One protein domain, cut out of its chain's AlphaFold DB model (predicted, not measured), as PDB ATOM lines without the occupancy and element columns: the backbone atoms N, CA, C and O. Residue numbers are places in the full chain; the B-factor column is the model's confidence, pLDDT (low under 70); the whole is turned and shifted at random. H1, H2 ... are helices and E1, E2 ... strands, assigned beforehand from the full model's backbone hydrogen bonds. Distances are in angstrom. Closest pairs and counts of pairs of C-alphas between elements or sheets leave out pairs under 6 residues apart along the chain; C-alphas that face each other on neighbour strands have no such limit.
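This is residues 161 to 239 of the 239 residues of the protein "Palmitoyltransferase" of Diploscapter pachys (UniProt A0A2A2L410). A small core of two touching helices, the short H1 and H3, is drawn out to both sides: H2 and the loop after it reach to one end of the long axis, and a long loop, residues 205 to 226, reaches to the other. A two-stranded hairpin, E1 and E2, lies on another side, apart from H1 and H2. The printed part has 79 residues, with three named helices and then two named strands in the order H1, H2, H3, E1, E2; the sheet is antiparallel, in the order E1 - E2. The class is mixed, helices and strands, with under half of the residues in named elements. The whole is only just compact, close to loose, with a radius of gyration of the C-alphas of 13.8 A, and its spans of 41 by 27 by 21 A make it only just elongated.

Start at the hairpin of E1, residues 227 to 231, and E2, residues 234 to 238, antiparallel with 147 degrees between their directions. Look there for N 234 and O 231, 3.1 A apart and within hydrogen-bond range; C-alphas 228 and 237 face each other at 5.1 A. E2 is apart from H3, residues 196 to 204. H3 touches H1, residues 161 to 164, where the closest C-alphas, of Arg 196 and Val 164, are 4.7 A apart. H1 is close to but not clearly touching H2, residues 169 to 180; their closest C-alphas, of Ile 162 and Thr 169, are 6.9 A apart. H2 and H3 are apart. In H2 every O i to N i+4 pair is within hydrogen-bond range, in H3 4 of 5 are, and H1 is too short for such a pair.

Find C-alpha 161 at (19.562, 73.266, 54.913), where H1 begins; it is 5.5 A long. From C-alpha 169 at (21.717, 63.832, 57.122), H2 runs 16.4 A to Trp 180. H3 measures 12.3 A, E1 12.1 A and E2 12.7 A, ending at C-alpha 238, (41.851, 74.964, 64.314).

Look for the two C-alphas farthest apart at Asn 181 and Leu 209, 41.5 A. The printed part has no cut; the links H2 to H3 and H3 to E1 are long. Confidence is under 70 at residue 180, residues 183 to 188 and residues 229 to 239.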
ATOM      1  N   LYS A 161      19.586  72.965  53.473       93.50
ATOM      2  CA  LYS A 161      19.562  73.266  54.913       93.50
ATOM      3  C   LYS A 161      20.737  72.601  55.632       93.50
ATOM      4  O   LYS A 161      21.412  73.272  56.410       93.50
ATOM      5  N   ILE A 162      20.998  71.315  55.405       91.31
ATOM      6  CA  ILE A 162      22.107  70.636  56.096       91.31
ATOM      7  C   ILE A 162      23.480  71.108  55.587       91.31
ATOM      8  O   ILE A 162      24.402  71.238  56.394       91.31
ATOM      9  N   CYS A 163      23.603  71.486  54.305       91.94
ATOM     10  CA  CYS A 163      24.828  72.080  53.759       91.94
ATOM     11  C   CYS A 163      25.188  73.406  54.446       91.94
ATOM     12  O   CYS A 163      26.336  73.599  54.844       91.94
ATOM     13  N   VAL A 164      24.219  74.305  54.659       93.25
ATOM     14  CA  VAL A 164      24.489  75.600  55.322       93.25
ATOM     15  C   VAL A 164      24.787  75.477  56.822       93.25
ATOM     16  O   VAL A 164      25.252  76.441  57.427       93.25
ATOM     17  N   HIS A 165      24.568  74.305  57.421       89.88
ATOM     18  CA  HIS A 165      24.964  73.991  58.799       89.88
ATOM     19  C   HIS A 165      26.175  73.041  58.870       89.88
ATOM     20  O   HIS A 165      26.549  72.616  59.960       89.88
ATOM     21  N   ASN A 166      26.779  72.687  57.726       91.56
ATOM     22  CA  ASN A 166      27.875  71.717  57.609       91.56
ATOM     23  C   ASN A 166      27.580  70.362  58.286       91.56
ATOM     24  O   ASN A 166      28.424  69.764  58.959       91.56
ATOM     25  N   ARG A 167      26.354  69.861  58.107       89.00
ATOM     26  CA  ARG A 167      25.888  68.583  58.666       89.00
ATOM     27  C   ARG A 167      25.646  67.571  57.555       89.00
ATOM     28  O   ARG A 167      25.214  67.919  56.462       89.00
ATOM     29  N   THR A 168      25.882  66.300  57.854       89.56
ATOM     30  CA  THR A 168      25.304  65.189  57.081       89.56
ATOM     31  C   THR A 168      23.883  64.922  57.559       89.56
ATOM     32  O   THR A 168      23.549  65.198  58.714       89.56
ATOM     33  N   THR A 169      23.066  64.273  56.728       89.00
ATOM     34  CA  THR A 169      21.717  63.832  57.122       89.00
ATOM     35  C   THR A 169      21.737  62.971  58.391       89.00
ATOM     36  O   THR A 169      20.827  63.031  59.210       89.00
ATOM     37  N   ILE A 170      22.793  62.174  58.589       83.62
ATOM     38  CA  ILE A 170      22.900  61.301  59.762       83.62
ATOM     39  C   ILE A 170      23.252  62.082  61.032       83.62
ATOM     40  O   ILE A 170      22.830  61.701  62.124       83.62
ATOM     41  N   GLU A 171      24.077  63.120  60.920       83.75
ATOM     42  CA  GLU A 171      24.373  64.006  62.049       83.75
ATOM     43  C   GLU A 171      23.136  64.808  62.434       83.75
ATOM     44  O   GLU A 171      22.823  64.849  63.616       83.75
ATOM     45  N   ASP A 172      22.403  65.344  61.456       87.06
ATOM     46  CA  ASP A 172      21.153  66.076  61.688       87.06
ATOM     47  C   ASP A 172      20.102  65.184  62.372       87.06
ATOM     48  O   ASP A 172      19.617  65.525  63.442       87.06
ATOM     49  N   TYR A 173      19.882  63.962  61.870       85.00
ATOM     50  CA  TYR A 173      18.986  62.992  62.515       85.00
ATOM     51  C   TYR A 173      19.393  62.666  63.960       85.00
ATOM     52  O   TYR A 173      18.550  62.513  64.843       85.00
ATOM     53  N   LYS A 174      20.700  62.531  64.220       81.94
ATOM     54  CA  LYS A 174      21.190  62.282  65.577       81.94
ATOM     55  C   LYS A 174      20.974  63.486  66.482       81.94
ATOM     56  O   LYS A 174      20.606  63.271  67.630       81.94
ATOM     57  N   ILE A 175      21.196  64.702  65.986       80.19
ATOM     58  CA  ILE A 175      20.910  65.933  66.729       80.19
ATOM     59  C   ILE A 175      19.431  65.971  67.086       80.19
ATOM     60  O   ILE A 175      19.139  66.034  68.272       80.19
ATOM     61  N   ASP A 176      18.531  65.793  66.118       79.44
ATOM     62  CA  ASP A 176      17.082  65.786  66.357       79.44
ATOM     63  C   ASP A 176      16.693  64.724  67.402       79.44
ATOM     64  O   ASP A 176      15.936  64.994  68.333       79.44
ATOM     65  N   SER A 177      17.272  63.519  67.314       77.88
ATOM     66  CA  SER A 177      17.017  62.448  68.289       77.88
ATOM     67  C   SER A 177      17.541  62.758  69.696       77.88
ATOM     68  O   SER A 177      17.000  62.271  70.685       77.88
ATOM     69  N   ILE A 178      18.617  63.535  69.802       75.81
ATOM     70  CA  ILE A 178      19.268  63.881  71.066       75.81
ATOM     71  C   ILE A 178      18.611  65.119  71.689       75.81
ATOM     72  O   ILE A 178      18.460  65.182  72.907       75.81
ATOM     73  N   GLU A 179      18.193  66.075  70.863       76.88
ATOM     74  CA  GLU A 179      17.414  67.250  71.241       76.88
ATOM     75  C   GLU A 179      16.037  66.844  71.764       76.88
ATOM     76  O   GLU A 179      15.634  67.314  72.824       76.88
ATOM     77  N   TRP A 180      15.389  65.869  71.116       69.50
ATOM     78  CA  TRP A 180      14.181  65.220  71.634       69.50
ATOM     79  C   TRP A 180      14.378  64.634  73.041       69.50
ATOM     80  O   TRP A 180      13.482  64.681  73.877       69.50
ATOM     81  N   ASN A 181      15.574  64.113  73.321       74.06
ATOM     82  CA  ASN A 181      15.946  63.585  74.632       74.06
ATOM     83  C   ASN A 181      16.564  64.651  75.566       74.06
ATOM     84  O   ASN A 181      17.108  64.290  76.607       74.06
ATOM     85  N   HIS A 182      16.517  65.944  75.210       74.44
ATOM     86  CA  HIS A 182      17.095  67.074  75.955       74.44
ATOM     87  C   HIS A 182      18.591  66.930  76.321       74.44
ATOM     88  O   HIS A 182      19.056  67.506  77.305       74.44
ATOM     89  N   GLN A 183      19.381  66.194  75.531       68.12
ATOM     90  CA  GLN A 183      20.798  65.904  75.815       68.12
ATOM     91  C   GLN A 183      21.754  66.416  74.725       68.12
ATOM     92  O   GLN A 183      22.666  65.702  74.309       68.12
ATOM     93  N   LEU A 184      21.562  67.642  74.228       65.31
ATOM     94  CA  LEU A 184      22.402  68.218  73.167       65.31
ATOM     95  C   LEU A 184      23.904  68.103  73.493       65.31
ATOM     96  O   LEU A 184      24.391  68.656  74.474       65.31
ATOM     97  N   ASN A 185      24.644  67.386  72.644       64.12
ATOM     98  CA  ASN A 185      26.076  67.151  72.811       64.12
ATOM     99  C   ASN A 185      26.876  68.017  71.828       64.12
ATOM    100  O   ASN A 185      26.631  67.976  70.618       64.12
ATOM    101  N   GLU A 186      27.879  68.736  72.341       65.19
ATOM    102  CA  GLU A 186      28.792  69.592  71.571       65.19
ATOM    103  C   GLU A 186      29.420  68.869  70.373       65.19
ATOM    104  O   GLU A 186      29.641  69.477  69.329       65.19
ATOM    105  N   LYS A 187      29.624  67.545  70.468       65.44
ATOM    106  CA  LYS A 187      30.212  66.707  69.409       65.44
ATOM    107  C   LYS A 187      29.509  66.816  68.047       65.44
ATOM    108  O   LYS A 187      30.145  66.549  67.026       65.44
ATOM    109  N   TYR A 188      28.227  67.176  68.011       66.50
ATOM    110  CA  TYR A 188      27.452  67.253  66.770       66.50
ATOM    111  C   TYR A 188      27.431  68.644  66.122       66.50
ATOM    112  O   TYR A 188      27.068  68.755  64.955       66.50
ATOM    113  N   THR A 189      27.863  69.686  66.835       73.25
ATOM    114  CA  THR A 189      27.925  71.067  66.324       73.25
ATOM    115  C   THR A 189      29.351  71.534  66.025       73.25
ATOM    116  O   THR A 189      29.529  72.623  65.497       73.25
ATOM    117  N   VAL A 190      30.370  70.704  66.283       81.31
ATOM    118  CA  VAL A 190      31.799  71.059  66.120       81.31
ATOM    119  C   VAL A 190      32.187  71.423  64.679       81.31
ATOM    120  O   VAL A 190      33.136  72.173  64.471       81.31
ATOM    121  N   TYR A 191      31.486  70.876  63.682       85.88
ATOM    122  CA  TYR A 191      31.752  71.160  62.264       85.88
ATOM    123  C   TYR A 191      31.027  72.410  61.755       85.88
ATOM    124  O   TYR A 191      31.334  72.882  60.662       85.88
ATOM    125  N   ASP A 192      30.070  72.940  62.519       88.00
ATOM    126  CA  ASP A 192      29.429  74.205  62.191       88.00
ATOM    127  C   ASP A 192      30.427  75.340  62.456       88.00
ATOM    128  O   ASP A 192      30.851  75.578  63.587       88.00
ATOM    129  N   LEU A 193      30.817  76.030  61.387       87.81
ATOM    130  CA  LEU A 193      31.799  77.109  61.389       87.81
ATOM    131  C   LEU A 193      31.201  78.455  61.829       87.81
ATOM    132  O   LEU A 193      31.847  79.493  61.691       87.81
ATOM    133  N   GLY A 194      29.957  78.475  62.319       84.88
ATOM    134  CA  GLY A 194      29.288  79.670  62.842       84.88
ATOM    135  C   GLY A 194      28.775  80.635  61.768       84.88
ATOM    136  O   GLY A 194      27.964  81.509  62.065       84.88
ATOM    137  N   SER A 195      29.184  80.460  60.508       89.31
ATOM    138  CA  SER A 195      28.681  81.207  59.355       89.31
ATOM    139  C   SER A 195      28.133  80.257  58.295       89.31
ATOM    140  O   SER A 195      28.834  79.362  57.822       89.31
ATOM    141  N   ARG A 196      26.891  80.505  57.853       91.19
ATOM    142  CA  ARG A 196      26.228  79.717  56.796       91.19
ATOM    143  C   ARG A 196      27.049  79.658  55.510       91.19
ATOM    144  O   ARG A 196      27.098  78.618  54.861       91.19
ATOM    145  N   MET A 197      27.708  80.762  55.158       91.44
ATOM    146  CA  MET A 197      28.553  80.834  53.968       91.44
ATOM    147  C   MET A 197      29.859  80.055  54.155       91.44
ATOM    148  O   MET A 197      30.276  79.356  53.238       91.44
ATOM    149  N   ALA A 198      30.476  80.115  55.341       90.06
ATOM    150  CA  ALA A 198      31.672  79.325  55.644       90.06
ATOM    151  C   ALA A 198      31.369  77.818  55.587       90.06
ATOM    152  O   ALA A 198      32.111  77.057  54.970       90.06
ATOM    153  N   ASN A 199      30.227  77.403  56.141       92.12
ATOM    154  CA  ASN A 199      29.733  76.028  56.066       92.12
ATOM    155  C   ASN A 199      29.497  75.568  54.624       92.12
ATOM    156  O   ASN A 199      29.920  74.480  54.238       92.12
ATOM    157  N   PHE A 200      28.856  76.413  53.813       92.25
ATOM    158  CA  PHE A 200      28.584  76.099  52.414       92.25
ATOM    159  C   PHE A 200      29.880  75.978  51.595       92.25
ATOM    160  O   PHE A 200      30.069  75.003  50.864       92.25
ATOM    161  N   LYS A 201      30.824  76.909  51.778       91.75
ATOM    162  CA  LYS A 201      32.148  76.883  51.134       91.75
ATOM    163  C   LYS A 201      33.006  75.694  51.568       91.75
ATOM    164  O   LYS A 201      33.716  75.134  50.738       91.75
ATOM    165  N   ALA A 202      32.882  75.230  52.812       89.56
ATOM    166  CA  ALA A 202      33.559  74.014  53.272       89.56
ATOM    167  C   ALA A 202      33.129  72.750  52.492       89.56
ATOM    168  O   ALA A 202      33.846  71.746  52.495       89.56
ATOM    169  N   ILE A 203      31.978  72.793  51.810       89.31
ATOM    170  CA  ILE A 203      31.434  71.692  51.005       89.31
ATOM    171  C   ILE A 203      31.673  71.922  49.505       89.31
ATOM    172  O   ILE A 203      32.153  71.015  48.818       89.31
ATOM    173  N   PHE A 204      31.351  73.114  48.998       90.50
ATOM    174  CA  PHE A 204      31.352  73.422  47.559       90.50
ATOM    175  C   PHE A 204      32.618  74.142  47.060       90.50
ATOM    176  O   PHE A 204      32.813  74.286  45.851       90.50
ATOM    177  N   GLY A 205      33.492  74.563  47.973       89.94
ATOM    178  CA  GLY A 205      34.716  75.305  47.682       89.94
ATOM    179  C   GLY A 205      34.505  76.814  47.548       89.94
ATOM    180  O   GLY A 205      33.382  77.316  47.545       89.94
ATOM    181  N   GLU A 206      35.613  77.549  47.437       90.50
ATOM    182  CA  GLU A 206      35.611  79.019  47.377       90.50
ATOM    183  C   GLU A 206      35.063  79.573  46.054       90.50
ATOM    184  O   GLU A 206      34.488  80.660  46.022       90.50
ATOM    185  N   ASN A 207      35.219  78.824  44.960       90.38
ATOM    186  CA  ASN A 207      34.815  79.267  43.631       90.38
ATOM    187  C   ASN A 207      33.316  79.032  43.387       90.38
ATOM    188  O   ASN A 207      32.891  77.904  43.129       90.38
ATOM    189  N   SER A 208      32.533  80.111  43.408       89.75
ATOM    190  CA  SER A 208      31.079  80.079  43.222       89.75
ATOM    191  C   SER A 208      30.627  79.646  41.830       89.75
ATOM    192  O   SER A 208      29.547  79.073  41.694       89.75
ATOM    193  N   LEU A 209      31.462  79.837  40.803       89.00
ATOM    194  CA  LEU A 209      31.153  79.403  39.436       89.00
ATOM    195  C   LEU A 209      31.109  77.874  39.314       89.00
ATOM    196  O   LEU A 209      30.461  77.343  38.416       89.00
ATOM    197  N   LEU A 210      31.779  77.164  40.225       88.31
ATOM    198  CA  LEU A 210      31.844  75.704  40.220       88.31
ATOM    199  C   LEU A 210      30.734  75.053  41.052       88.31
ATOM    200  O   LEU A 210      30.560  73.844  40.968       88.31
ATOM    201  N   TRP A 211      29.961  75.820  41.829       88.44
ATOM    202  CA  TRP A 211      28.971  75.265  42.764       88.44
ATOM    203  C   TRP A 211      27.844  74.487  42.082       88.44
ATOM    204  O   TRP A 211      27.292  73.561  42.671       88.44
ATOM    205  N   LEU A 212      27.504  74.862  40.847       84.94
ATOM    206  CA  LEU A 212      26.458  74.213  40.051       84.94
ATOM    207  C   LEU A 212      27.015  73.208  39.039       84.94
ATOM    208  O   LEU A 212      26.246  72.561  38.328       84.94
ATOM    209  N   LEU A 213      28.339  73.080  38.953       83.56
ATOM    210  CA  LEU A 213      28.985  72.157  38.036       83.56
ATOM    211  C   LEU A 213      29.308  70.853  38.772       83.56
ATOM    212  O   LEU A 213      29.767  70.892  39.913       83.56
ATOM    213  N   PRO A 214      29.137  69.682  38.135       78.88
ATOM    214  CA  PRO A 214      29.480  68.391  38.728       78.88
ATOM    215  C   PRO A 214      30.996  68.142  38.674       78.88
ATOM    216  O   PRO A 214      31.472  67.104  38.222       78.88
ATOM    217  N   ILE A 215      31.767  69.132  39.111       80.44
ATOM    218  CA  ILE A 215      33.220  69.108  39.174       80.44
ATOM    219  C   ILE A 215      33.590  68.949  40.642       80.44
ATOM    220  O   ILE A 215      33.053  69.624  41.520       80.44
ATOM    221  N   LEU A 216      34.515  68.037  40.924       77.25
ATOM    222  CA  LEU A 216      35.020  67.845  42.274       77.25
ATOM    223  C   LEU A 216      35.800  69.096  42.714       77.25
ATOM    224  O   LEU A 216      36.970  69.245  42.379       77.25
ATOM    225  N   ASN A 217      35.145  69.961  43.487       83.00
ATOM    226  CA  ASN A 217      35.726  71.193  44.034       83.00
ATOM    227  C   ASN A 217      35.672  71.251  45.573       83.00
ATOM    228  O   ASN A 217      35.921  72.288  46.182       83.00
ATOM    229  N   THR A 218      35.311  70.143  46.226       83.31
ATOM    230  CA  THR A 218      35.215  70.082  47.687       83.31
ATOM    231  C   THR A 218      36.598  70.221  48.333       83.31
ATOM    232  O   THR A 218      37.465  69.386  48.057       83.31
ATOM    233  N   PRO A 219      36.808  71.207  49.225       83.38
ATOM    234  CA  PRO A 219      38.072  71.379  49.933       83.38
ATOM    235  C   PRO A 219      38.383  70.234  50.911       83.38
ATOM    236  O   PRO A 219      37.486  69.614  51.494       83.38
ATOM    237  N   GLY A 220      39.678  70.014  51.146       83.31
ATOM    238  CA  GLY A 220      40.196  69.093  52.161       83.31
ATOM    239  C   GLY A 220      40.407  67.649  51.691       83.31
ATOM    240  O   GLY A 220      40.114  67.268  50.559       83.31
ATOM    241  N   ASP A 221      40.933  66.823  52.594       81.44
ATOM    242  CA  ASP A 221      41.331  65.430  52.331       81.44
ATOM    243  C   ASP A 221      40.208  64.406  52.606       81.44
ATOM    244  O   ASP A 221      40.353  63.210  52.338       81.44
ATOM    245  N   GLY A 222      39.072  64.862  53.145       80.38
ATOM    246  CA  GLY A 222      37.952  64.003  53.538       80.38
ATOM    247  C   GLY A 222      38.163  63.245  54.853       80.38
ATOM    248  O   GLY A 222      37.296  62.454  55.238       80.38
ATOM    249  N   VAL A 223      39.263  63.501  55.556       75.56
ATOM    250  CA  VAL A 223      39.611  62.887  56.843       75.56
ATOM    251  C   VAL A 223      39.617  63.941  57.939       75.56
ATOM    252  O   VAL A 223      38.979  63.750  58.977       75.56
ATOM    253  N   ASN A 224      40.297  65.047  57.678       80.00
ATOM    254  CA  ASN A 224      40.365  66.208  58.534       80.00
ATOM    255  C   ASN A 224      39.324  67.218  58.061       80.00
ATOM    256  O   ASN A 224      39.111  67.435  56.866       80.00
ATOM    257  N   TYR A 225      38.603  67.774  59.024       83.00
ATOM    258  CA  TYR A 225      37.532  68.728  58.782       83.00
ATOM    259  C   TYR A 225      37.782  69.919  59.691       83.00
ATOM    260  O   TYR A 225      38.065  69.678  60.871       83.00
ATOM    261  N   PRO A 226      37.622  71.150  59.183       83.44
ATOM    262  CA  PRO A 226      37.683  72.345  60.009       83.44
ATOM    263  C   PRO A 226      36.686  72.243  61.163       83.44
ATOM    264  O   PRO A 226      35.555  71.771  60.984       83.44
ATOM    265  N   LYS A 227      37.124  72.651  62.351       81.62
ATOM    266  CA  LYS A 227      36.350  72.565  63.591       81.62
ATOM    267  C   LYS A 227      36.454  73.873  64.358       81.62
ATOM    268  O   LYS A 227      37.534  74.452  64.452       81.62
ATOM    269  N   ILE A 228      35.348  74.280  64.973       73.19
ATOM    270  CA  ILE A 228      35.364  75.318  66.004       73.19
ATOM    271  C   ILE A 228      35.371  74.636  67.366       73.19
ATOM    272  O   ILE A 228      34.472  73.852  67.684       73.19
ATOM    273  N   ARG A 229      36.369  74.953  68.194       56.91
ATOM    274  CA  ARG A 229      36.338  74.594  69.612       56.91
ATOM    275  C   ARG A 229      35.713  75.766  70.364       56.91
ATOM    276  O   ARG A 229      36.291  76.842  70.412       56.91
ATOM    277  N   LYS A 230      34.531  75.570  70.954       54.31
ATOM    278  CA  LYS A 230      33.965  76.540  71.901       54.31
ATOM    279  C   LYS A 230      34.672  76.366  73.248       54.31
ATOM    280  O   LYS A 230      34.166  75.665  74.118       54.31
ATOM    281  N   LEU A 231      35.856  76.953  73.421       43.75
ATOM    282  CA  LEU A 231      36.342  77.244  74.772       43.75
ATOM    283  C   LEU A 231      35.633  78.524  75.219       43.75
ATOM    284  O   LEU A 231      35.681  79.510  74.503       43.75
ATOM    285  N   GLY A 232      34.921  78.477  76.348       40.34
ATOM    286  CA  GLY A 232      34.257  79.610  77.011       40.34
ATOM    287  C   GLY A 232      34.254  80.949  76.255       40.34
ATOM    288  O   GLY A 232      35.188  81.722  76.377       40.34
ATOM    289  N   ARG A 233      33.171  81.231  75.521       43.16
ATOM    290  CA  ARG A 233      32.877  82.508  74.830       43.16
ATOM    291  C   ARG A 233      33.879  83.025  73.782       43.16
ATOM    292  O   ARG A 233      33.551  84.027  73.154       43.16
ATOM    293  N   GLU A 234      34.968  82.326  73.475       44.44
ATOM    294  CA  GLU A 234      35.863  82.680  72.364       44.44
ATOM    295  C   GLU A 234      35.933  81.545  71.328       44.44
ATOM    296  O   GLU A 234      35.986  80.357  71.650       44.44
ATOM    297  N   ILE A 235      35.825  81.914  70.048       47.22
ATOM    298  CA  ILE A 235      35.814  80.993  68.906       47.22
ATOM    299  C   ILE A 235      37.230  80.958  68.326       47.22
ATOM    300  O   ILE A 235      37.614  81.869  67.597       47.22
ATOM    301  N   GLU A 236      37.990  79.900  68.612       49.25
ATOM    302  CA  GLU A 236      39.249  79.603  67.915       49.25
ATOM    303  C   GLU A 236      39.008  78.563  66.805       49.25
ATOM    304  O   GLU A 236      38.406  77.503  67.028       49.25
ATOM    305  N   GLN A 237      39.461  78.879  65.586       46.25
ATOM    306  CA  GLN A 237      39.459  77.964  64.441       46.25
ATOM    307  C   GLN A 237      40.772  77.176  64.419       46.25
ATOM    308  O   GLN A 237      41.844  77.768  64.327       46.25
ATOM    309  N   PHE A 238      40.690  75.845  64.466       52.28
ATOM    310  CA  PHE A 238      41.851  74.964  64.314       52.28
ATOM    311  C   PHE A 238      41.815  74.310  62.924       52.28
ATOM    312  O   PHE A 238      40.770  73.787  62.516       52.28
ATOM    313  N   ILE A 239      42.942  74.393  62.208       44.22
ATOM    314  CA  ILE A 239      43.168  73.817  60.868       44.22
ATOM    315  C   ILE A 239      43.501  72.331  60.991       44.22
ATOM    316  O   ILE A 239      44.331  71.992  61.862       44.22
TER     317      ILE A 239